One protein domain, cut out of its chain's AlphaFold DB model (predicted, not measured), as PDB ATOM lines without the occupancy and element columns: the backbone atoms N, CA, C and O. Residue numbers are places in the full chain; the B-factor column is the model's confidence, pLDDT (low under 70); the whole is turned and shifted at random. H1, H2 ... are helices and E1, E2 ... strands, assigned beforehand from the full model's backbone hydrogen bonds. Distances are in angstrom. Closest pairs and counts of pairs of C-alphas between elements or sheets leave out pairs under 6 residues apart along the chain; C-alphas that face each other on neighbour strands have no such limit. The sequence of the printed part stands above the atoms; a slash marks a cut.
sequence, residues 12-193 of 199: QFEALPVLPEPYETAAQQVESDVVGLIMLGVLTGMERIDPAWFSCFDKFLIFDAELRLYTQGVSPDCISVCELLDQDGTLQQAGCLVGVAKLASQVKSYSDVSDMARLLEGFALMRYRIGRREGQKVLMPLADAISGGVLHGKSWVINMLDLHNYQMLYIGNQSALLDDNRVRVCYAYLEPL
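This is residues 12 to 193 of the 199 residues of the protein "DnaB domain-containing protein" of Azotobacter chroococcum (UniProt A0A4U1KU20). Two lobes stand side by side: H1 to H4 make a helical lobe, and a three-stranded sheet with short helices H6, H7 and H8 makes the other. The long helix H5 bridges them, packing on H1 and reaching the sheet with residues 124 to 128, while H6 sits between the sheet and H2. The printed part has 182 residues, with eight named helices and three named strands in the order H1 H2 H3 H4 H5 E1 H6 E2 H7 H8 E3. The sheet, E1 E3 E2, is antiparallel; the class is mostly helix. The whole is compact, with a radius of gyration of the C-alphas of 16.3 A and spans of 45 by 40 by 27 A.

Find C-alpha 23 at (101.199, 189.897, 206.086); from there H1 runs over residues 23 to 39, 24.6 A. H2 covers 57 to 71, 21.0 A, H3 78 to 87, and H4 96 to 106. H5 begins at C-alpha 113, at (107.495, 176.413, 217.696), and runs to 130, 25.8 A. Next come E1, 136 to 141; H6, 142 to 147; E2, 152 to 157; H7, 160 to 165; and H8, 174 to 179. E3, 184 to 192, spans 25.4 A and ends at (89.400, 174.721, 182.199).

Start at the hubs H1 and H2, which touch at Val 35 and Phe 63, C-alphas 5.9 A apart, at a shallow tilt of 33 degrees, only just short of steep. H1 touches H4 with residues 32 to 39 alone, closest at the C-alphas of Gly 36 and Ala 104, 3.8 A. H3 and H4 form a helical hairpin, closest at the C-alphas of Cys 78 and Ala 101, 6.0 A. H5 touches H1, C-alphas 34 and 113 being closest at 6.0 A, and only grazes the sheet. H6 stands up from the sheet over E3, at a height of 9.0 A, and touches H2 at Phe 57 and Ser 147, closest C-alphas 5.5 A apart. E1, H6 and E2 form a split strand-helix-strand unit, two same-way strands with E3 between them, its crossover right-handed. Look for N 138 and O 188 at 2.9 A between E1 and E3, and N 153 and O 187 at 2.9 A between E3 and E2. H7 is not on the sheet; H8 only just is, grazing it with residues 174 to 177. Every O i to N i+4 pair is within hydrogen-bond range in H1, H2, H3, H4, H6 and H7, against 13 of 14 in H5 and 1 of 2 in H8.

The C-alphas of Tyr 110 and Leu 193 are farthest apart, at 47.3 A. The printed part has no cut, and H1 to H2 is the long link. pLDDT is under 70 at residues 110, 162 to 168, 171 to 181 and 192 to 193.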
ATOM      1  N   GLN A  12      94.525 175.071 183.608       85.00
ATOM      2  CA  GLN A  12      95.445 175.797 184.478       85.00
ATOM      3  C   GLN A  12      95.137 175.500 185.940       85.00
ATOM      4  O   GLN A  12      93.979 175.345 186.333       85.00
ATOM      5  N   PHE A  13      96.181 175.408 186.754       87.62
ATOM      6  CA  PHE A  13      96.008 175.354 188.196       87.62
ATOM      7  C   PHE A  13      95.696 176.746 188.738       87.62
ATOM      8  O   PHE A  13      96.316 177.728 188.333       87.62
ATOM      9  N   GLU A  14      94.776 176.814 189.694       88.50
ATOM     10  CA  GLU A  14      94.559 178.031 190.474       88.50
ATOM     11  C   GLU A  14      95.850 178.380 191.232       88.50
ATOM     12  O   GLU A  14      96.437 177.526 191.900       88.50
ATOM     13  N   ALA A  15      96.296 179.631 191.135       90.88
ATOM     14  CA  ALA A  15      97.521 180.085 191.787       90.88
ATOM     15  C   ALA A  15      97.317 180.272 193.298       90.88
ATOM     16  O   ALA A  15      96.265 180.727 193.754       90.88
ATOM     17  N   LEU A  16      98.346 179.970 194.089       92.44
ATOM     18  CA  LEU A  16      98.377 180.244 195.518       92.44
ATOM     19  C   LEU A  16      98.337 181.768 195.728       92.44
ATOM     20  O   LEU A  16      99.240 182.472 195.269       92.44
ATOM     21  N   PRO A  17      97.323 182.310 196.424       93.06
ATOM     22  CA  PRO A  17      97.222 183.749 196.605       93.06
ATOM     23  C   PRO A  17      98.391 184.312 197.411       93.06
ATOM     24  O   PRO A  17      98.730 183.798 198.479       93.06
ATOM     25  N   VAL A  18      98.945 185.423 196.933       93.75
ATOM     26  CA  VAL A  18      99.885 186.250 197.697       93.75
ATOM     27  C   VAL A  18      99.087 187.072 198.706       93.75
ATOM     28  O   VAL A  18      98.071 187.684 198.356       93.75
ATOM     29  N   LEU A  19      99.512 187.078 199.968       94.44
ATOM     30  CA  LEU A  19      98.860 187.902 200.978       94.44
ATOM     31  C   LEU A  19      99.180 189.386 200.737       94.44
ATOM     32  O   LEU A  19     100.251 189.728 200.240       94.44
ATOM     33  N   PRO A  20      98.288 190.312 201.120       95.06
ATOM     34  CA  PRO A  20      98.636 191.725 201.134       95.06
ATOM     35  C   PRO A  20      99.800 191.991 202.097       95.06
ATOM     36  O   PRO A  20      99.836 191.447 203.203       95.06
ATOM     37  N   GLU A  21     100.713 192.889 201.738       94.62
ATOM     38  CA  GLU A  21     101.667 193.423 202.714       94.62
ATOM     39  C   GLU A  21     100.917 194.155 203.847       94.62
ATOM     40  O   GLU A  21      99.911 194.823 203.578       94.62
ATOM     41  N   PRO A  22     101.354 194.048 205.120       95.50
ATOM     42  CA  PRO A  22     102.612 193.463 205.617       95.50
ATOM     43  C   PRO A  22     102.551 191.954 205.953       95.50
ATOM     44  O   PRO A  22     103.477 191.413 206.561       95.50
ATOM     45  N   TYR A  23     101.443 191.274 205.644       96.00
ATOM     46  CA  TYR A  23     101.199 189.897 206.086       96.00
ATOM     47  C   TYR A  23     102.036 188.867 205.331       96.00
ATOM     48  O   TYR A  23     102.423 187.861 205.919       96.00
ATOM     49  N   GLU A  24     102.344 189.121 204.060       96.62
ATOM     50  CA  GLU A  24     103.226 188.261 203.266       96.62
ATOM     51  C   GLU A  24     104.639 188.223 203.863       96.62
ATOM     52  O   GLU A  24     105.144 187.146 204.183       96.62
ATOM     53  N   THR A  25     105.222 189.392 204.149       96.12
ATOM     54  CA  THR A  25     106.513 189.498 204.847       96.12
ATOM     55  C   THR A  25     106.495 188.769 206.196       96.12
ATOM     56  O   THR A  25     107.432 188.041 206.530       96.12
ATOM     57  N   ALA A  26     105.423 188.932 206.978       95.75
ATOM     58  CA  ALA A  26     105.286 188.258 208.267       95.75
ATOM     59  C   ALA A  26     105.202 186.728 208.122       95.75
ATOM     60  O   ALA A  26     105.851 186.014 208.885       95.75
ATOM     61  N   ALA A  27     104.457 186.222 207.135       96.75
ATOM     62  CA  ALA A  27     104.353 184.789 206.866       96.75
ATOM     63  C   ALA A  27     105.717 184.183 206.514       96.75
ATOM     64  O   ALA A  27     106.122 183.185 207.106       96.75
ATOM     65  N   GLN A  28     106.472 184.830 205.625       96.19
ATOM     66  CA  GLN A  28     107.794 184.349 205.221       96.19
ATOM     67  C   GLN A  28     108.817 184.377 206.361       96.19
ATOM     68  O   GLN A  28     109.703 183.516 206.401       96.19
ATOM     69  N   GLN A  29     108.705 185.346 207.276       95.25
ATOM     70  CA  GLN A  29     109.520 185.391 208.487       95.25
ATOM     71  C   GLN A  29     109.151 184.251 209.442       95.25
ATOM     72  O   GLN A  29     110.055 183.580 209.923       95.25
ATOM     73  N   VAL A  30     107.857 183.983 209.657       95.62
ATOM     74  CA  VAL A  30     107.401 182.855 210.491       95.62
ATOM     75  C   VAL A  30     107.896 181.523 209.929       95.62
ATOM     76  O   VAL A  30     108.428 180.720 210.685       95.62
ATOM     77  N   GLU A  31     107.799 181.299 208.616       97.25
ATOM     78  CA  GLU A  31     108.356 180.097 207.982       97.25
ATOM     79  C   GLU A  31     109.867 179.958 208.247       97.25
ATOM     80  O   GLU A  31     110.341 178.866 208.544       97.25
ATOM     81  N   SER A  32     110.613 181.069 208.180       96.31
ATOM     82  CA  SER A  32     112.064 181.089 208.420       96.31
ATOM     83  C   SER A  32     112.410 180.811 209.885       96.31
ATOM     84  O   SER A  32     113.348 180.068 210.171       96.31
ATOM     85  N   ASP A  33     111.646 181.395 210.807       95.25
ATOM     86  CA  ASP A  33     111.835 181.226 212.246       95.25
ATOM     87  C   ASP A  33     111.500 179.796 212.683       95.25
ATOM     88  O   ASP A  33     112.219 179.247 213.510       95.25
ATOM     89  N   VAL A  34     110.460 179.168 212.115       95.69
ATOM     90  CA  VAL A  34     110.071 177.776 212.419       95.69
ATOM     91  C   VAL A  34     111.215 176.810 212.134       95.69
ATOM     92  O   VAL A  34     111.663 176.123 213.050       95.69
ATOM     93  N   VAL A  35     111.713 176.780 210.895       96.81
ATOM     94  CA  VAL A  35     112.800 175.860 210.518       96.81
ATOM     95  C   VAL A  35     114.095 176.210 211.257       96.81
ATOM     96  O   VAL A  35     114.810 175.349 211.761       96.81
ATOM     97  N   GLY A  36     114.368 177.506 211.451       96.19
ATOM     98  CA  GLY A  36     115.500 177.959 212.256       96.19
ATOM     99  C   GLY A  36     115.458 177.441 213.698       96.19
ATOM    100  O   GLY A  36     116.465 176.951 214.206       96.19
ATOM    101  N   LEU A  37     114.305 177.528 214.364       95.38
ATOM    102  CA  LEU A  37     114.105 177.082 215.746       95.38
ATOM    103  C   LEU A  37     114.232 175.563 215.894       95.38
ATOM    104  O   LEU A  37     114.837 175.099 216.865       95.38
ATOM    105  N   ILE A  38     113.705 174.802 214.935       95.94
ATOM    106  CA  ILE A  38     113.785 173.337 214.929       95.94
ATOM    107  C   ILE A  38     115.246 172.888 214.842       95.94
ATOM    108  O   ILE A  38     115.678 172.090 215.674       95.94
ATOM    109  N   MET A  39     116.043 173.482 213.945       95.62
ATOM    110  CA  MET A  39     117.489 173.222 213.854       95.62
ATOM    111  C   MET A  39     118.280 173.625 215.109       95.62
ATOM    112  O   MET A  39     119.387 173.129 215.324       95.62
ATOM    113  N   LEU A  40     117.740 174.520 215.943       93.88
ATOM    114  CA  LEU A  40     118.306 174.892 217.247       93.88
ATOM    115  C   LEU A  40     117.817 173.989 218.397       93.88
ATOM    116  O   LEU A  40     118.155 174.235 219.557       93.88
ATOM    117  N   GLY A  41     117.036 172.948 218.099       92.31
ATOM    118  CA  GLY A  41     116.542 171.970 219.069       92.31
ATOM    119  C   GLY A  41     115.238 172.359 219.770       92.31
ATOM    120  O   GLY A  41     114.851 171.710 220.744       92.31
ATOM    121  N   VAL A  42     114.535 173.396 219.305       92.69
ATOM    122  CA  VAL A  42     113.204 173.754 219.816       92.69
ATOM    123  C   VAL A  42     112.154 172.953 219.043       92.69
ATOM    124  O   VAL A  42     111.698 173.369 217.989       92.69
ATOM    125  N   LEU A  43     111.784 171.779 219.561       91.00
ATOM    126  CA  LEU A  43     110.928 170.820 218.839       91.00
ATOM    127  C   LEU A  43     109.452 170.836 219.270       91.00
ATOM    128  O   LEU A  43     108.613 170.202 218.635       91.00
ATOM    129  N   THR A  44     109.117 171.527 220.362       89.62
ATOM    130  CA  THR A  44     107.759 171.528 220.926       89.62
ATOM    131  C   THR A  44     106.735 172.053 219.918       89.62
ATOM    132  O   THR A  44     106.804 173.199 219.490       89.62
ATOM    133  N   GLY A  45     105.744 171.234 219.559       87.88
ATOM    134  CA  GLY A  45     104.672 171.630 218.645       87.88
ATOM    135  C   GLY A  45     105.005 171.481 217.162       87.88
ATOM    136  O   GLY A  45     104.140 171.775 216.335       87.88
ATOM    137  N   MET A  46     106.201 170.995 216.815       93.31
ATOM    138  CA  MET A  46     106.585 170.661 215.440       93.31
ATOM    139  C   MET A  46     105.599 169.675 214.797       93.31
ATOM    140  O   MET A  46     105.213 169.835 213.642       93.31
ATOM    141  N   GLU A  47     105.114 168.697 215.562       91.06
ATOM    142  CA  GLU A  47     104.160 167.673 215.127       91.06
ATOM    143  C   GLU A  47     102.787 168.227 214.719       91.06
ATOM    144  O   GLU A  47     101.975 167.522 214.118       91.06
ATOM    145  N   ARG A  48     102.506 169.487 215.064       92.06
ATOM    146  CA  ARG A  48     101.252 170.171 214.731       92.06
ATOM    147  C   ARG A  48     101.318 170.875 213.381       92.06
ATOM    148  O   ARG A  48     100.270 171.289 212.894       92.06
ATOM    149  N   ILE A  49     102.510 171.037 212.811       95.38
ATOM    150  CA  ILE A  49     102.719 171.775 211.569       95.38
ATOM    151  C   ILE A  49     102.468 170.851 210.378       95.38
ATOM    152  O   ILE A  49     103.093 169.803 210.230       95.38
ATOM    153  N   ASP A  50     101.543 171.258 209.511       95.44
ATOM    154  CA  ASP A  50     101.345 170.618 208.213       95.44
ATOM    155  C   ASP A  50     102.322 171.238 207.195       95.44
ATOM    156  O   ASP A  50     102.320 172.462 207.038       95.44
ATOM    157  N   PRO A  51     103.130 170.443 206.466       95.62
ATOM    158  CA  PRO A  51     104.018 170.970 205.429       95.62
ATOM    159  C   PRO A  51     103.307 171.807 204.355       95.62
ATOM    160  O   PRO A  51     103.923 172.695 203.775       95.62
ATOM    161  N   ALA A  52     102.006 171.594 204.122       95.81
ATOM    162  CA  ALA A  52     101.212 172.423 203.209       95.81
ATOM    163  C   ALA A  52     100.931 173.842 203.725       95.81
ATOM    164  O   ALA A  52     100.232 174.604 203.062       95.81
ATOM    165  N   TRP A  53     101.398 174.218 204.913       97.12
ATOM    166  CA  TRP A  53     101.270 175.596 205.380       97.12
ATOM    167  C   TRP A  53     102.391 176.510 204.888       97.12
ATOM    168  O   TRP A  53     102.245 177.729 204.968       97.12
ATOM    169  N   PHE A  54     103.476 175.942 204.362       97.50
ATOM    170  CA  PHE A  54     104.570 176.698 203.770       97.50
ATOM    171  C   PHE A  54     104.208 177.162 202.361       97.50
ATOM    172  O   PHE A  54     103.703 176.393 201.545       97.50
ATOM    173  N   SER A  55     104.501 178.428 202.079       95.56
ATOM    174  CA  SER A  55     104.402 179.022 200.746       95.56
ATOM    175  C   SER A  55     105.757 179.136 200.050       95.56
ATOM    176  O   SER A  55     105.808 179.150 198.821       95.56
ATOM    177  N   CYS A  56     106.864 179.198 200.798       96.44
ATOM    178  CA  CYS A  56     108.203 179.195 200.217       96.44
ATOM    179  C   CYS A  56     108.729 177.765 200.051       96.44
ATOM    180  O   CYS A  56     108.803 176.989 201.006       96.44
ATOM    181  N   PHE A  57     109.129 177.431 198.823       96.88
ATOM    182  CA  PHE A  57     109.549 176.078 198.467       96.88
ATOM    183  C   PHE A  57     110.820 175.616 199.192       96.88
ATOM    184  O   PHE A  57     110.884 174.481 199.654       96.88
ATOM    185  N   ASP A  58     111.805 176.496 199.353       97.25
ATOM    186  CA  ASP A  58     113.038 176.217 200.096       97.25
ATOM    187  C   ASP A  58     112.751 175.838 201.559       97.25
ATOM    188  O   ASP A  58     113.251 174.831 202.056       97.25
ATOM    189  N   LYS A  59     111.886 176.599 202.233       97.94
ATOM    190  CA  LYS A  59     111.511 176.373 203.637       97.94
ATOM    191  C   LYS A  59     110.645 175.129 203.800       97.94
ATOM    192  O   LYS A  59     110.823 174.402 204.772       97.94
ATOM    193  N   PHE A  60     109.775 174.843 202.831       97.44
ATOM    194  CA  PHE A  60     109.056 173.571 202.762       97.44
ATOM    195  C   PHE A  60     110.022 172.377 202.705       97.44
ATOM    196  O   PHE A  60     109.863 171.444 203.490       97.44
ATOM    197  N   LEU A  61     111.025 172.408 201.818       97.19
ATOM    198  CA  LEU A  61     112.000 171.317 201.689       97.19
ATOM    199  C   LEU A  61     112.746 171.080 203.005       97.19
ATOM    200  O   LEU A  61     112.902 169.939 203.434       97.19
ATOM    201  N   ILE A  62     113.175 172.164 203.652       98.19
ATOM    202  CA  ILE A  62     113.864 172.110 204.943       98.19
ATOM    203  C   ILE A  62     112.948 171.500 206.009       98.19
ATOM    204  O   ILE A  62     113.344 170.541 206.667       98.19
ATOM    205  N   PHE A  63     111.712 171.988 206.137       97.75
ATOM    206  CA  PHE A  63     110.773 171.480 207.135       97.75
ATOM    207  C   PHE A  63     110.391 170.009 206.909       97.75
ATOM    208  O   PHE A  63     110.289 169.237 207.864       97.75
ATOM    209  N   ASP A  64     110.189 169.579 205.660       95.69
ATOM    210  CA  ASP A  64     109.884 168.175 205.364       95.69
ATOM    211  C   ASP A  64     111.065 167.257 205.732       95.69
ATOM    212  O   ASP A  64     110.862 166.197 206.335       95.69
ATOM    213  N   ALA A  65     112.304 167.693 205.473       96.25
ATOM    214  CA  ALA A  65     113.508 166.991 205.912       96.25
ATOM    215  C   ALA A  65     113.610 166.925 207.448       96.25
ATOM    216  O   ALA A  65     113.846 165.848 208.003       96.25
ATOM    217  N   GLU A  66     113.363 168.033 208.151       97.44
ATOM    218  CA  GLU A  66     113.310 168.066 209.618       97.44
ATOM    219  C   GLU A  66     112.273 167.073 210.157       97.44
ATOM    220  O   GLU A  66     112.566 166.279 211.054       97.44
ATOM    221  N   LEU A  67     111.062 167.068 209.595       95.44
ATOM    222  CA  LEU A  67     109.980 166.180 210.017       95.44
ATOM    223  C   LEU A  67     110.334 164.707 209.790       95.44
ATOM    224  O   LEU A  67     110.034 163.850 210.628       95.44
ATOM    225  N   ARG A  68     111.012 164.391 208.687       93.00
ATOM    226  CA  ARG A  68     111.507 163.038 208.401       93.00
ATOM    227  C   ARG A  68     112.578 162.593 209.392       93.00
ATOM    228  O   ARG A  68     112.508 161.462 209.863       93.00
ATOM    229  N   LEU A  69     113.523 163.459 209.747       95.75
ATOM    230  CA  LEU A  69     114.526 163.156 210.775       95.75
ATOM    231  C   LEU A  69     113.857 162.924 212.133       95.75
ATOM    232  O   LEU A  69     114.072 161.885 212.762       95.75
ATOM    233  N   TYR A  70     112.961 163.830 212.527       95.00
ATOM    234  CA  TYR A  70     112.232 163.749 213.789       95.00
ATOM    235  C   TYR A  70     111.427 162.447 213.909       95.00
ATOM    236  O   TYR A  70     111.507 161.744 214.916       95.00
ATOM    237  N   THR A  71     110.699 162.069 212.854       91.38
ATOM    238  CA  THR A  71     109.915 160.820 212.819       91.38
ATOM    239  C   THR A  71     110.779 159.555 212.822       91.38
ATOM    240  O   THR A  71     110.309 158.501 213.246       91.38
ATOM    241  N   GLN A  72     112.047 159.650 212.415       93.00
ATOM    242  CA  GLN A  72     113.040 158.576 212.520       93.00
ATOM    243  C   GLN A  72     113.749 158.540 213.886       93.00
ATOM    244  O   GLN A  72     114.592 157.673 214.115       93.00
ATOM    245  N   GLY A  73     113.413 159.450 214.806       93.44
ATOM    246  CA  GLY A  73     114.049 159.558 216.120       93.44
ATOM    247  C   GLY A  73     115.409 160.260 216.096       93.44
ATOM    248  O   GLY A  73     116.155 160.170 217.071       93.44
ATOM    249  N   VAL A  74     115.738 160.953 215.003       94.94
ATOM    250  CA  VAL A  74     116.939 161.783 214.874       94.94
ATOM    251  C   VAL A  74     116.552 163.232 215.159       94.94
ATOM    252  O   VAL A  74     115.612 163.754 214.568       94.94
ATOM    253  N   SER A  75     117.262 163.889 216.080       94.44
ATOM    254  CA  SER A  75     117.052 165.319 216.319       94.44
ATOM    255  C   SER A  75     117.509 166.102 215.088       94.44
ATOM    256  O   SER A  75     118.678 165.967 214.725       94.44
ATOM    257  N   PRO A  76     116.645 166.917 214.460       96.25
ATOM    258  CA  PRO A  76     117.055 167.731 213.327       96.25
ATOM    259  C   PRO A  76     118.067 168.795 213.759       96.25
ATOM    260  O   PRO A  76     117.874 169.484 214.761       96.25
ATOM    261  N   ASP A  77     119.137 168.937 212.989       96.50
ATOM    262  CA  ASP A  77     120.113 170.020 213.076       96.50
ATOM    263  C   ASP A  77     120.572 170.413 211.663       96.50
ATOM    264  O   ASP A  77     120.257 169.738 210.680       96.50
ATOM    265  N   CYS A  78     121.336 171.502 211.532       96.69
ATOM    266  CA  CYS A  78     121.777 171.983 210.220       96.69
ATOM    267  C   CYS A  78     122.522 170.921 209.390       96.69
ATOM    268  O   CYS A  78     122.444 170.952 208.164       96.69
ATOM    269  N   ILE A  79     123.277 170.020 210.031       96.50
ATOM    270  CA  ILE A  79     124.106 169.029 209.333       96.50
ATOM    271  C   ILE A  79     123.219 167.899 208.825       96.50
ATOM    272  O   ILE A  79     123.186 167.648 207.623       96.50
ATOM    273  N   SER A  80     122.458 167.273 209.719       97.75
ATOM    274  CA  SER A  80     121.549 166.167 209.405       97.75
ATOM    275  C   SER A  80     120.493 166.557 208.371       97.75
ATOM    276  O   SER A  80     120.209 165.778 207.461       97.75
ATOM    277  N   VAL A  81     119.959 167.781 208.445       98.06
ATOM    278  CA  VAL A  81     119.029 168.316 207.438       98.06
ATOM    279  C   VAL A  81     119.716 168.445 206.078       98.06
ATOM    280  O   VAL A  81     119.166 167.996 205.075       98.06
ATOM    281  N   CYS A  82     120.929 169.002 206.021       98.00
ATOM    282  CA  CYS A  82     121.661 169.122 204.759       98.00
ATOM    283  C   CYS A  82     122.038 167.761 204.166       98.00
ATOM    284  O   CYS A  82     121.951 167.598 202.953       98.00
ATOM    285  N   GLU A  83     122.436 166.792 204.992       97.81
ATOM    286  CA  GLU A  83     122.738 165.429 204.545       97.81
ATOM    287  C   GLU A  83     121.509 164.754 203.934       97.81
ATOM    288  O   GLU A  83     121.620 164.124 202.884       97.81
ATOM    289  N   LEU A  84     120.334 164.910 204.553       96.50
ATOM    290  CA  LEU A  84     119.095 164.346 204.021       96.50
ATOM    291  C   LEU A  84     118.683 165.022 202.705       96.50
ATOM    292  O   LEU A  84     118.352 164.335 201.743       96.50
ATOM    293  N   LEU A  85     118.773 166.351 202.629       97.06
ATOM    294  CA  LEU A  85     118.491 167.102 201.402       97.06
ATOM    295  C   LEU A  85     119.473 166.773 200.266       97.06
ATOM    296  O   LEU A  85     119.088 166.793 199.100       97.06
ATOM    297  N   ASP A  86     120.739 166.481 200.577       97.88
ATOM    298  CA  ASP A  86     121.731 166.057 199.580       97.88
ATOM    299  C   ASP A  86     121.416 164.654 199.047       97.88
ATOM    300  O   ASP A  86     121.438 164.431 197.838       97.88
ATOM    301  N   GLN A  87     121.026 163.729 199.934       95.31
ATOM    302  CA  GLN A  87     120.569 162.386 199.555       95.31
ATOM    303  C   GLN A  87     119.336 162.430 198.647       95.31
ATOM    304  O   GLN A  87     119.243 161.642 197.705       95.31
ATOM    305  N   ASP A  88     118.418 163.361 198.909       92.31
ATOM    306  CA  ASP A  88     117.214 163.569 198.102       92.31
ATOM    307  C   ASP A  88     117.484 164.380 196.812       92.31
ATOM    308  O   ASP A  88     116.611 164.484 195.950       92.31
ATOM    309  N   GLY A  89     118.682 164.959 196.649       95.44
ATOM    310  CA  GLY A  89     119.039 165.799 195.501       95.44
ATOM    311  C   GLY A  89     118.356 167.176 195.484       95.44
ATOM    312  O   GLY A  89     118.199 167.776 194.418       95.44
ATOM    313  N   THR A  90     117.929 167.675 196.647       96.00
ATOM    314  CA  THR A  90     117.186 168.937 196.815       96.00
ATOM    315  C   THR A  90     117.953 170.010 197.598       96.00
ATOM    316  O   THR A  90     117.422 171.096 197.853       96.00
ATOM    317  N   LEU A  91     119.211 169.747 197.974       97.38
ATOM    318  CA  LEU A  91     120.034 170.663 198.773       97.38
ATOM    319  C   LEU A  91     120.224 172.036 198.109       97.38
ATOM    320  O   LEU A  91     120.186 173.061 198.793       97.38
ATOM    321  N   GLN A  92     120.414 172.090 196.790       97.12
ATOM    322  CA  GLN A  92     120.597 173.358 196.076       97.12
ATOM    323  C   GLN A  92     119.321 174.207 196.099       97.12
ATOM    324  O   GLN A  92     119.394 175.419 196.299       97.12
ATOM    325  N   GLN A  93     118.155 173.578 195.947       96.31
ATOM    326  CA  GLN A  93     116.844 174.226 195.995       96.31
ATOM    327  C   GLN A  93     116.526 174.759 197.400       96.31
ATOM    328  O   GLN A  93     115.870 175.789 197.522       96.31
ATOM    329  N   ALA A  94     117.048 174.114 198.445       95.81
ATOM    330  CA  ALA A  94     116.961 174.570 199.833       95.81
ATOM    331  C   ALA A  94     117.986 175.671 200.204       95.81
ATOM    332  O   ALA A  94     118.069 176.088 201.358       95.81
ATOM    333  N   GLY A  95     118.796 176.150 199.251       94.75
ATOM    334  CA  GLY A  95     119.781 177.215 199.478       94.75
ATOM    335  C   GLY A  95     121.162 176.736 199.943       94.75
ATOM    336  O   GLY A  95     121.975 177.552 200.391       94.75
ATOM    337  N   CYS A  96     121.457 175.440 199.803       95.69
ATOM    338  CA  CYS A  96     122.684 174.787 200.264       95.69
ATOM    339  C   CYS A  96     122.912 174.925 201.782       95.69
ATOM    340  O   CYS A  96     122.144 175.556 202.507       95.69
ATOM    341  N   LEU A  97     124.040 174.396 202.268       94.69
ATOM    342  CA  LEU A  97     124.440 174.518 203.675       94.69
ATOM    343  C   LEU A  97     124.431 175.971 204.180       94.69
ATOM    344  O   LEU A  97     124.038 176.230 205.313       94.69
ATOM    345  N   VAL A  98     124.853 176.929 203.347       95.38
ATOM    346  CA  VAL A  98     124.905 178.349 203.733       95.38
ATOM    347  C   VAL A  98     123.501 178.923 203.945       95.38
ATOM    348  O   VAL A  98     123.301 179.667 204.903       95.38
ATOM    349  N   GLY A  99     122.536 178.589 203.083       94.75
ATOM    350  CA  GLY A  99     121.144 179.016 203.226       94.75
ATOM    351  C   GLY A  99     120.497 178.423 204.474       94.75
ATOM    352  O   GLY A  99     119.974 179.169 205.300       94.75
ATOM    353  N   VAL A 100     120.640 177.111 204.665       96.06
ATOM    354  CA  VAL A 100     120.114 176.390 205.835       96.06
ATOM    355  C   VAL A 100     120.706 176.943 207.137       96.06
ATOM    356  O   VAL A 100     119.975 177.363 208.033       96.06
ATOM    357  N   ALA A 101     122.035 177.067 207.223       95.00
ATOM    358  CA  ALA A 101     122.706 177.603 208.410       95.00
ATOM    359  C   ALA A 101     122.331 179.066 208.698       95.00
ATOM    360  O   ALA A 101     122.276 179.487 209.858       95.00
ATOM    361  N   LYS A 102     122.049 179.855 207.654       95.88
ATOM    362  CA  LYS A 102     121.614 181.243 207.810       95.88
ATOM    363  C   LYS A 102     120.272 181.324 208.537       95.88
ATOM    364  O   LYS A 102     120.156 182.166 209.422       95.88
ATOM    365  N   LEU A 103     119.310 180.453 208.229       95.25
ATOM    366  CA  LEU A 103     117.996 180.443 208.886       95.25
ATOM    367  C   LEU A 103     118.126 180.209 210.396       95.25
ATOM    368  O   LEU A 103     117.633 181.019 211.178       95.25
ATOM    369  N   ALA A 104     118.901 179.202 210.809       91.62
ATOM    370  CA  ALA A 104     119.188 178.949 212.225       91.62
ATOM    371  C   ALA A 104     119.880 180.147 212.909       91.62
ATOM    372  O   ALA A 104     119.561 180.499 214.041       91.62
ATOM    373  N   SER A 105     120.796 180.829 212.213       92.38
ATOM    374  CA  SER A 105     121.528 181.978 212.774       92.38
ATOM    375  C   SER A 105     120.693 183.256 212.932       92.38
ATOM    376  O   SER A 105     121.084 184.160 213.671       92.38
ATOM    377  N   GLN A 106     119.577 183.370 212.206       91.38
ATOM    378  CA  GLN A 106     118.765 184.587 212.131       91.38
ATOM    379  C   GLN A 106     117.580 184.604 213.096       91.38
ATOM    380  O   GLN A 106     116.925 185.643 213.217       91.38
ATOM    381  N   VAL A 107     117.337 183.504 213.812       88.88
ATOM    382  CA  VAL A 107     116.306 183.419 214.846       88.88
ATOM    383  C   VAL A 107     116.594 184.460 215.932       88.88
ATOM    384  O   VAL A 107     117.560 184.360 216.688       88.88
ATOM    385  N   LYS A 108     115.762 185.504 216.005       76.12
ATOM    386  CA  LYS A 108     115.993 186.654 216.902       76.12
ATOM    387  C   LYS A 108     115.607 186.388 218.355       76.12
ATOM    388  O   LYS A 108     116.104 187.066 219.250       76.12
ATOM    389  N   SER A 109     114.685 185.459 218.592       70.44
ATOM    390  CA  SER A 109     114.159 185.129 219.917       70.44
ATOM    391  C   SER A 109     113.729 183.670 219.951       70.44
ATOM    392  O   SER A 109     113.058 183.214 219.025       70.44
ATOM    393  N   TYR A 110     114.043 182.968 221.044       63.38
ATOM    394  CA  TYR A 110     113.509 181.634 221.330       63.38
ATOM    395  C   TYR A 110     112.026 181.754 221.685       63.38
ATOM    396  O   TYR A 110     111.638 181.851 222.848       63.38
ATOM    397  N   SER A 111     111.208 181.863 220.647       70.31
ATOM    398  CA  SER A 111     109.771 181.631 220.722       70.31
ATOM    399  C   SER A 111     109.516 180.132 220.590       70.31
ATOM    400  O   SER A 111     110.343 179.397 220.051       70.31
ATOM    401  N   ASP A 112     108.405 179.662 221.145       83.88
ATOM    402  CA  ASP A 112     108.027 178.258 221.045       83.88
ATOM    403  C   ASP A 112     107.518 177.969 219.621       83.88
ATOM    404  O   ASP A 112     106.697 178.723 219.082       83.88
ATOM    405  N   VAL A 113     107.978 176.872 219.011       89.00
ATOM    406  CA  VAL A 113     107.495 176.413 217.696       89.00
ATOM    407  C   VAL A 113     105.980 176.192 217.720       89.00
ATOM    408  O   VAL A 113     105.309 176.452 216.724       89.00
ATOM    409  N   SER A 114     105.395 175.845 218.868       89.69
ATOM    410  CA  SER A 114     103.944 175.736 219.046       89.69
ATOM    411  C   SER A 114     103.187 177.052 218.805       89.69
ATOM    412  O   SER A 114     102.055 177.024 218.305       89.69
ATOM    413  N   ASP A 115     103.765 178.203 219.156       90.19
ATOM    414  CA  ASP A 115     103.143 179.507 218.893       90.19
ATOM    415  C   ASP A 115     103.317 179.913 217.431       90.19
ATOM    416  O   ASP A 115     102.364 180.383 216.802       90.19
ATOM    417  N   MET A 116     104.488 179.637 216.855       92.19
ATOM    418  CA  MET A 116     104.741 179.861 215.431       92.19
ATOM    419  C   MET A 116     103.860 178.983 214.538       92.19
ATOM    420  O   MET A 116     103.342 179.465 213.534       92.19
ATOM    421  N   ALA A 117     103.578 177.742 214.944       93.69
ATOM    422  CA  ALA A 117     102.664 176.841 214.247       93.69
ATOM    423  C   ALA A 117     101.260 177.447 214.084       93.69
ATOM    424  O   ALA A 117     100.651 177.317 213.026       93.69
ATOM    425  N   ARG A 118     100.754 178.159 215.103       94.25
ATOM    426  CA  ARG A 118      99.445 178.837 215.037       94.25
ATOM    427  C   ARG A 118      99.452 180.000 214.047       94.25
ATOM    428  O   ARG A 118      98.462 180.219 213.354       94.25
ATOM    429  N   LEU A 119     100.549 180.758 213.996       95.00
ATOM    430  CA  LEU A 119     100.707 181.851 213.035       95.00
ATOM    431  C   LEU A 119     100.792 181.307 211.607       95.00
ATOM    432  O   LEU A 119     100.088 181.794 210.723       95.00
ATOM    433  N   LEU A 120     101.600 180.266 211.410       95.50
ATOM    434  CA  LEU A 120     101.776 179.591 210.131       95.50
ATOM    435  C   LEU A 120     100.445 179.018 209.613       95.50
ATOM    436  O   LEU A 120     100.053 179.300 208.480       95.50
ATOM    437  N   GLU A 121      99.686 178.326 210.471       96.19
ATOM    438  CA  GLU A 121      98.325 177.859 210.169       96.19
ATOM    439  C   GLU A 121      97.401 179.021 209.777       96.19
ATOM    440  O   GLU A 121      96.690 178.949 208.772       96.19
ATOM    441  N   GLY A 122      97.423 180.119 210.538       96.69
ATOM    442  CA  GLY A 122      96.613 181.304 210.263       96.69
ATOM    443  C   GLY A 122      96.870 181.887 208.872       96.69
ATOM    444  O   GLY A 122      95.922 182.162 208.132       96.69
ATOM    445  N   PHE A 123      98.138 182.024 208.480       96.81
ATOM    446  CA  PHE A 123      98.511 182.519 207.154       96.81
ATOM    447  C   PHE A 123      98.130 181.551 206.030       96.81
ATOM    448  O   PHE A 123      97.636 181.991 204.986       96.81
ATOM    449  N   ALA A 124      98.296 180.244 206.234       95.25
ATOM    450  CA  ALA A 124      97.855 179.231 205.276       95.25
ATOM    451  C   ALA A 124      96.330 179.276 205.074       95.25
ATOM    452  O   ALA A 124      95.839 179.281 203.942       95.25
ATOM    453  N   LEU A 125      95.564 179.409 206.162       94.69
ATOM    454  CA  LEU A 125      94.109 179.556 206.112       94.69
ATOM    455  C   LEU A 125      93.679 180.832 205.384       94.69
ATOM    456  O   LEU A 125      92.704 180.791 204.634       94.69
ATOM    457  N   MET A 126      94.388 181.949 205.565       94.75
ATOM    458  CA  MET A 126      94.109 183.181 204.821       94.75
ATOM    459  C   MET A 126      94.264 182.970 203.313       94.75
ATOM    460  O   MET A 126      93.329 183.270 202.569       94.75
ATOM    461  N   ARG A 127      95.380 182.380 202.861       93.81
ATOM    462  CA  ARG A 127      95.596 182.064 201.435       93.81
ATOM    463  C   ARG A 127      94.504 181.150 200.898       93.81
ATOM    464  O   ARG A 127      93.883 181.448 199.879       93.81
ATOM    465  N   TYR A 128      94.176 180.101 201.649       90.25
ATOM    466  CA  TYR A 128      93.110 179.172 201.280       90.25
ATOM    467  C   TYR A 128      91.727 179.838 201.185       90.25
ATOM    468  O   TYR A 128      90.863 179.397 200.424       90.25
ATOM    469  N   ARG A 129      91.459 180.885 201.972       90.62
ATOM    470  CA  ARG A 129      90.182 181.615 201.935       90.62
ATOM    471  C   ARG A 129      90.072 182.574 200.755       90.62
ATOM    472  O   ARG A 129      88.952 182.759 200.290       90.62
ATOM    473  N   ILE A 130      91.187 183.138 200.299       90.06
ATOM    474  CA  ILE A 130      91.238 184.073 199.165       90.06
ATOM    475  C   ILE A 130      91.069 183.341 197.825       90.06
ATOM    476  O   ILE A 130      90.448 183.886 196.917       90.06
ATOM    477  N   GLY A 131      91.597 182.118 197.706       85.50
ATOM    478  CA  GLY A 131      91.553 181.339 196.465       85.50
ATOM    479  C   GLY A 131      90.134 180.975 196.010       85.50
ATOM    480  O   GLY A 131      89.259 180.692 196.842       85.50
ATOM    481  N   ARG A 132      89.906 180.960 194.690       76.38
ATOM    482  CA  ARG A 132      88.564 180.841 194.094       76.38
ATOM    483  C   ARG A 132      87.997 179.426 194.188       76.38
ATOM    484  O   ARG A 132      86.833 179.273 194.538       76.38
ATOM    485  N   ARG A 133      88.830 178.383 194.066       80.56
ATOM    486  CA  ARG A 133      88.425 176.957 194.170       80.56
ATOM    487  C   ARG A 133      87.266 176.588 193.226       80.56
ATOM    488  O   ARG A 133      86.447 175.740 193.577       80.56
ATOM    489  N   GLU A 134      87.175 177.219 192.057       71.62
ATOM    490  CA  GLU A 134      86.050 177.033 191.124       71.62
ATOM    491  C   GLU A 134      86.305 175.910 190.094       71.62
ATOM    492  O   GLU A 134      85.462 175.636 189.242       71.62
ATOM    493  N   GLY A 135      87.426 175.191 190.224       77.69
ATOM    494  CA  GLY A 135      87.859 174.125 189.319       77.69
ATOM    495  C   GLY A 135      87.619 172.677 189.776       77.69
ATOM    496  O   GLY A 135      87.172 172.385 190.891       77.69
ATOM    497  N   GLN A 136      87.988 171.736 188.903       84.75
ATOM    498  CA  GLN A 136      88.034 170.310 189.210       84.75
ATOM    499  C   GLN A 136      89.115 170.028 190.255       84.75
ATOM    500  O   GLN A 136      90.286 170.366 190.086       84.75
ATOM    501  N   LYS A 137      88.721 169.346 191.328       86.50
ATOM    502  CA  LYS A 137      89.639 168.910 192.376       86.50
ATOM    503  C   LYS A 137      90.482 167.724 191.900       86.50
ATOM    504  O   LYS A 137      89.928 166.710 191.471       86.50
ATOM    505  N   VAL A 138      91.799 167.834 192.037       86.94
ATOM    506  CA  VAL A 138      92.768 166.788 191.674       86.94
ATOM    507  C   VAL A 138      93.765 166.521 192.789       86.94
ATOM    508  O   VAL A 138      93.917 167.323 193.713       86.94
ATOM    509  N   LEU A 139      94.427 165.372 192.701       87.31
ATOM    510  CA  LEU A 139      95.513 164.977 193.585       87.31
ATOM    511  C   LEU A 139      96.858 165.240 192.898       87.31
ATOM    512  O   LEU A 139      97.027 164.860 191.742       87.31
ATOM    513  N   MET A 140      97.818 165.838 193.600       88.06
ATOM    514  CA  MET A 140      99.185 166.021 193.093       88.06
ATOM    515  C   MET A 140     100.221 165.967 194.229       88.06
ATOM    516  O   MET A 140      99.839 166.120 195.398       88.06
ATOM    517  N   PRO A 141     101.513 165.745 193.929       90.00
ATOM    518  CA  PRO A 141     102.586 165.887 194.910       90.00
ATOM    519  C   PRO A 141     102.610 167.292 195.518       90.00
ATOM    520  O   PRO A 141     102.505 168.291 194.807       90.00
ATOM    521  N   LEU A 142     102.776 167.375 196.840       93.75
ATOM    522  CA  LEU A 142     102.817 168.663 197.536       93.75
ATOM    523  C   LEU A 142     104.027 169.502 197.104       93.75
ATOM    524  O   LEU A 142     103.894 170.709 196.928       93.75
ATOM    525  N   ALA A 143     105.185 168.867 196.907       92.81
ATOM    526  CA  ALA A 143     106.398 169.552 196.466       92.81
ATOM    527  C   ALA A 143     106.187 170.279 195.128       92.81
ATOM    528  O   ALA A 143     106.563 171.444 194.999       92.81
ATOM    529  N   ASP A 144     105.512 169.629 194.176       92.44
ATOM    530  CA  ASP A 144     105.180 170.216 192.876       92.44
ATOM    531  C   ASP A 144     104.194 171.379 193.028       92.44
ATOM    532  O   ASP A 144     104.340 172.409 192.370       92.44
ATOM    533  N   ALA A 145     103.212 171.244 193.925       93.38
ATOM    534  CA  ALA A 145     102.232 172.292 194.176       93.38
ATOM    535  C   ALA A 145     102.890 173.552 194.761       93.38
ATOM    536  O   ALA A 145     102.649 174.652 194.269       93.38
ATOM    537  N   ILE A 146     103.762 173.401 195.763       95.50
ATOM    538  CA  ILE A 146     104.466 174.533 196.384       95.50
ATOM    539  C   ILE A 146     105.472 175.143 195.399       95.50
ATOM    540  O   ILE A 146     105.508 176.361 195.239       95.50
ATOM    541  N   SER A 147     106.251 174.319 194.688       94.81
ATOM    542  CA  SER A 147     107.216 174.797 193.686       94.81
ATOM    543  C   SER A 147     106.540 175.558 192.541       94.81
ATOM    544  O   SER A 147     107.056 176.578 192.088       94.81
ATOM    545  N   GLY A 148     105.366 175.092 192.105       92.25
ATOM    546  CA  GLY A 148     104.555 175.729 191.069       92.25
ATOM    547  C   GLY A 148     103.688 176.891 191.557       92.25
ATOM    548  O   GLY A 148     102.999 177.498 190.740       92.25
ATOM    549  N   GLY A 149     103.682 177.200 192.860       93.50
ATOM    550  CA  GLY A 149     102.822 178.237 193.433       93.50
ATOM    551  C   GLY A 149     101.333 177.951 193.226       93.50
ATOM    552  O   GLY A 149     100.571 178.860 192.911       93.50
ATOM    553  N   VAL A 150     100.918 176.692 193.358       93.44
ATOM    554  CA  VAL A 150      99.545 176.222 193.143       93.44
ATOM    555  C   VAL A 150      98.742 176.312 194.437       93.44
ATOM    556  O   VAL A 150      99.210 175.926 195.505       93.44
ATOM    557  N   LEU A 151      97.494 176.770 194.355       92.12
ATOM    558  CA  LEU A 151      96.565 176.722 195.473       92.12
ATOM    559  C   LEU A 151      96.285 175.266 195.848       92.12
ATOM    560  O   LEU A 151      95.628 174.526 195.109       92.12
ATOM    561  N   HIS A 152      96.699 174.897 197.056       92.81
ATOM    562  CA  HIS A 152      96.478 173.568 197.597       92.81
ATOM    563  C   HIS A 152      95.800 173.576 198.970       92.81
ATOM    564  O   HIS A 152      95.781 174.566 199.703       92.81
ATOM    565  N   GLY A 153      95.188 172.440 199.299       87.12
ATOM    566  CA  GLY A 153      94.601 172.176 200.610       87.12
ATOM    567  C   GLY A 153      95.572 171.508 201.585       87.12
ATOM    568  O   GLY A 153      96.788 171.559 201.426       87.12
ATOM    569  N   LYS A 154      94.994 170.838 202.588       87.25
ATOM    570  CA  LYS A 154      95.718 169.998 203.551       87.25
ATOM    571  C   LYS A 154      96.560 168.935 202.837       87.25
ATOM    572  O   LYS A 154      96.101 168.394 201.824       87.25
ATOM    573  N   SER A 155      97.722 168.597 203.396       91.88
ATOM    574  CA  SER A 155      98.539 167.491 202.902       91.88
ATOM    575  C   SER A 155      98.401 166.220 203.731       91.88
ATOM    576  O   SER A 155      97.983 166.232 204.892       91.88
ATOM    577  N   TRP A 156      98.768 165.098 203.126       90.19
ATOM    578  CA  TRP A 156      98.941 163.824 203.814       90.19
ATOM    579  C   TRP A 156      99.954 162.963 203.065       90.19
ATOM    580  O   TRP A 156     100.259 163.208 201.900       90.19
ATOM    581  N   VAL A 157     100.494 161.961 203.752       87.50
ATOM    582  CA  VAL A 157     101.317 160.927 203.120       87.50
ATOM    583  C   VAL A 157     100.376 159.941 202.440       87.50
ATOM    584  O   VAL A 157      99.470 159.418 203.094       87.50
ATOM    585  N   ILE A 158     100.559 159.730 201.139       84.69
ATOM    586  CA  ILE A 158      99.678 158.861 200.362       84.69
ATOM    587  C   ILE A 158      99.816 157.401 200.805       84.69
ATOM    588  O   ILE A 158     100.903 156.936 201.147       84.69
ATOM    589  N   ASN A 159      98.715 156.655 200.774       77.75
ATOM    590  CA  ASN A 159      98.738 155.204 200.927       77.75
ATOM    591  C   ASN A 159      97.888 154.503 199.847       77.75
ATOM    592  O   ASN A 159      97.086 155.121 199.146       77.75
ATOM    593  N   MET A 160      98.044 153.180 199.733       70.19
ATOM    594  CA  MET A 160      97.303 152.340 198.773       70.19
ATOM    595  C   MET A 160      95.777 152.462 198.890       70.19
ATOM    596  O   MET A 160      95.064 152.352 197.892       70.19
ATOM    597  N   LEU A 161      95.267 152.670 200.106       70.12
ATOM    598  CA  LEU A 161      93.836 152.813 200.357       70.12
ATOM    599  C   LEU A 161      93.318 154.141 199.789       70.12
ATOM    600  O   LEU A 161      92.227 154.177 199.225       70.12
ATOM    601  N   ASP A 162      94.112 155.208 199.889       69.25
ATOM    602  CA  ASP A 162      93.780 156.518 199.331       69.25
ATOM    603  C   ASP A 162      93.651 156.431 197.809       69.25
ATOM    604  O   ASP A 162      92.643 156.867 197.256       69.25
ATOM    605  N   LEU A 163      94.608 155.797 197.128       67.12
ATOM    606  CA  LEU A 163      94.568 155.637 195.669       67.12
ATOM    607  C   LEU A 163      93.367 154.819 195.185       67.12
ATOM    608  O   LEU A 163      92.801 155.116 194.137       67.12
ATOM    609  N   HIS A 164      92.954 153.806 195.948       67.12
ATOM    610  CA  HIS A 164      91.793 152.991 195.597       67.12
ATOM    611  C   HIS A 164      90.462 153.714 195.871       67.12
ATOM    612  O   HIS A 164      89.490 153.545 195.132       67.12
ATOM    613  N   ASN A 165      90.390 154.503 196.946       63.84
ATOM    614  CA  ASN A 165      89.159 155.174 197.369       63.84
ATOM    615  C   ASN A 165      88.907 156.484 196.623       63.84
ATOM    616  O   ASN A 165      87.756 156.862 196.396       63.84
ATOM    617  N   TYR A 166      89.968 157.186 196.242       60.88
ATOM    618  CA  TYR A 166      89.872 158.420 195.492       60.88
ATOM    619  C   TYR A 166      89.937 158.104 193.999       60.88
ATOM    620  O   TYR A 166      91.003 158.097 193.401       60.88
ATOM    621  N   GLN A 167      88.771 157.943 193.362       61.56
ATOM    622  CA  GLN A 167      88.612 158.000 191.895       61.56
ATOM    623  C   GLN A 167      88.939 159.402 191.317       61.56
ATOM    624  O   GLN A 167      88.339 159.841 190.338       61.56
ATOM    625  N   MET A 168      89.827 160.165 191.958       66.31
ATOM    626  CA  MET A 168      90.245 161.486 191.508       66.31
ATOM    627  C   MET A 168      91.372 161.366 190.493       66.31
ATOM    628  O   MET A 168      92.219 160.479 190.578       66.31
ATOM    629  N   LEU A 169      91.401 162.316 189.560       72.62
ATOM    630  CA  LEU A 169      92.549 162.504 188.687       72.62
ATOM    631  C   LEU A 169      93.785 162.791 189.546       72.62
ATOM    632  O   LEU A 169      93.799 163.744 190.327       72.62
ATOM    633  N   TYR A 170      94.805 161.949 189.392       74.50
ATOM    634  CA  TYR A 170      96.134 162.191 189.932       74.50
ATOM    635  C   TYR A 170      97.026 162.775 188.840       74.50
ATOM    636  O   TYR A 170      97.147 162.192 187.761       74.50
ATOM    637  N   ILE A 171      97.651 163.909 189.141       68.88
ATOM    638  CA  ILE A 171      98.625 164.572 188.281       68.88
ATOM    639  C   ILE A 171     100.014 164.317 188.859       68.88
ATOM    640  O   ILE A 171     100.364 164.841 189.912       68.88
ATOM    641  N   GLY A 172     100.775 163.469 188.166       67.06
ATOM    642  CA  GLY A 172     102.119 163.036 188.539       67.06
ATOM    643  C   GLY A 172     102.405 161.617 188.044       67.06
ATOM    644  O   GLY A 172     101.585 160.999 187.359       67.06
ATOM    645  N   ASN A 173     103.556 161.062 188.420       67.56
ATOM    646  CA  ASN A 173     103.885 159.676 188.093       67.56
ATOM    647  C   ASN A 173     103.267 158.704 189.116       67.56
ATOM    648  O   ASN A 173     103.778 158.555 190.224       67.56
ATOM    649  N   GLN A 174     102.178 158.024 188.740       65.06
ATOM    650  CA  GLN A 174     101.467 157.093 189.630       65.06
ATOM    651  C   GLN A 174     102.349 155.953 190.144       65.06
ATOM    652  O   GLN A 174     102.144 155.504 191.267       65.06
ATOM    653  N   SER A 175     103.337 155.492 189.367       60.62
ATOM    654  CA  SER A 175     104.233 154.430 189.834       60.62
ATOM    655  C   SER A 175     105.147 154.920 190.959       60.62
ATOM    656  O   SER A 175     105.377 154.194 191.917       60.62
ATOM    657  N   ALA A 176     105.586 156.183 190.902       62.03
ATOM    658  CA  ALA A 176     106.443 156.780 191.925       62.03
ATOM    659  C   ALA A 176     105.732 156.939 193.282       62.03
ATOM    660  O   ALA A 176     106.376 156.857 194.321       62.03
ATOM    661  N   LEU A 177     104.403 157.109 193.286       62.34
ATOM    662  CA  LEU A 177     103.608 157.136 194.521       62.34
ATOM    663  C   LEU A 177     103.556 155.789 195.246       62.34
ATOM    664  O   LEU A 177     103.327 155.753 196.451       62.34
ATOM    665  N   LEU A 178     103.667 154.691 194.498       60.31
ATOM    666  CA  LEU A 178     103.518 153.334 195.021       60.31
ATOM    667  C   LEU A 178     104.836 152.763 195.539       60.31
ATOM    668  O   LEU A 178     104.827 151.918 196.433       60.31
ATOM    669  N   ASP A 179     105.951 153.240 194.986       60.81
ATOM    670  CA  ASP A 179     107.291 152.791 195.353       60.81
ATOM    671  C   ASP A 179     107.837 153.524 196.592       60.81
ATOM    672  O   ASP A 179     108.694 152.983 197.295       60.81
ATOM    673  N   ASP A 180     107.316 154.717 196.904       64.50
ATOM    674  CA  ASP A 180     107.735 155.508 198.060       64.50
ATOM    675  C   ASP A 180     106.549 155.919 198.954       64.50
ATOM    676  O   ASP A 180     105.847 156.903 198.716       64.50
ATOM    677  N   ASN A 181     106.382 155.196 200.067       61.41
ATOM    678  CA  ASN A 181     105.413 155.499 201.134       61.41
ATOM    679  C   ASN A 181     105.693 156.824 201.876       61.41
ATOM    680  O   ASN A 181     105.131 157.058 202.946       61.41
ATOM    681  N   ARG A 182     106.597 157.670 201.378       70.81
ATOM    682  CA  ARG A 182     106.907 158.993 201.926       70.81
ATOM    683  C   ARG A 182     106.322 160.122 201.090       70.81
ATOM    684  O   ARG A 182     106.353 161.262 201.547       70.81
ATOM    685  N   VAL A 183     105.770 159.840 199.903       81.88
ATOM    686  CA  VAL A 183     105.266 160.909 199.036       81.88
ATOM    687  C   VAL A 183     104.073 161.597 199.684       81.88
ATOM    688  O   VAL A 183     103.006 161.018 199.916       81.88
ATOM    689  N   ARG A 184     104.267 162.883 199.964       89.62
ATOM    690  CA  ARG A 184     103.233 163.767 200.474       89.62
ATOM    691  C   ARG A 184     102.456 164.368 199.316       89.62
ATOM    692  O   ARG A 184     103.027 164.953 198.398       89.62
ATOM    693  N   VAL A 185     101.142 164.240 199.384       90.75
ATOM    694  CA  VAL A 185     100.209 164.727 198.371       90.75
ATOM    695  C   VAL A 185      99.265 165.757 198.964       90.75
ATOM    696  O   VAL A 185      99.066 165.829 200.180       90.75
ATOM    697  N   CYS A 186      98.679 166.563 198.091       91.62
ATOM    698  CA  CYS A 186      97.661 167.535 198.440       91.62
ATOM    699  C   CYS A 186      96.582 167.603 197.362       91.62
ATOM    700  O   CYS A 186      96.752 167.143 196.230       91.62
ATOM    701  N   TYR A 187      95.465 168.228 197.720       89.81
ATOM    702  CA  TYR A 187      94.454 168.599 196.743       89.81
ATOM    703  C   TYR A 187      94.784 169.929 196.091       89.81
ATOM    704  O   TYR A 187      95.049 170.884 196.817       89.81
ATOM    705  N   ALA A 188      94.659 169.990 194.769       89.75
ATOM    706  CA  ALA A 188      94.718 171.209 193.968       89.75
ATOM    707  C   ALA A 188      93.449 171.357 193.111       89.75
ATOM    708  O   ALA A 188      92.625 170.437 193.042       89.75
ATOM    709  N   TYR A 189      93.282 172.521 192.484       87.44
ATOM    710  CA  TYR A 189      92.103 172.867 191.690       87.44
ATOM    711  C   TYR A 189      92.523 173.240 190.264       87.44
ATOM    712  O   TYR A 189      93.306 174.171 190.083       87.44
ATOM    713  N   LEU A 190      92.019 172.496 189.277       85.25
ATOM    714  CA  LEU A 190      92.215 172.744 187.846       85.25
ATOM    715  C   LEU A 190      91.016 173.476 187.270       85.25
ATOM    716  O   LEU A 190      89.892 172.975 187.329       85.25
ATOM    717  N   GLU A 191      91.260 174.610 186.641       81.88
ATOM    718  CA  GLU A 191      90.250 175.339 185.892       81.88
ATOM    719  C   GLU A 191      90.426 175.079 184.390       81.88
ATOM    720  O   GLU A 191      91.558 175.108 183.890       81.88
ATOM    721  N   PRO A 192      89.337 174.796 183.652       68.25
ATOM    722  CA  PRO A 192      89.400 174.721 182.199       68.25
ATOM    723  C   PRO A 192      89.704 176.111 181.629       68.25
ATOM    724  O   PRO A 192      89.050 177.093 181.985       68.25
ATOM    725  N   LEU A 193      90.675 176.199 180.722       64.75
ATOM    726  CA  LEU A 193      90.933 177.411 179.954       64.75
ATOM    727  C   LEU A 193      89.802 177.571 178.933       64.75
ATOM    728  O   LEU A 193      89.665 176.789 177.992       64.75
TER     729      LEU A 193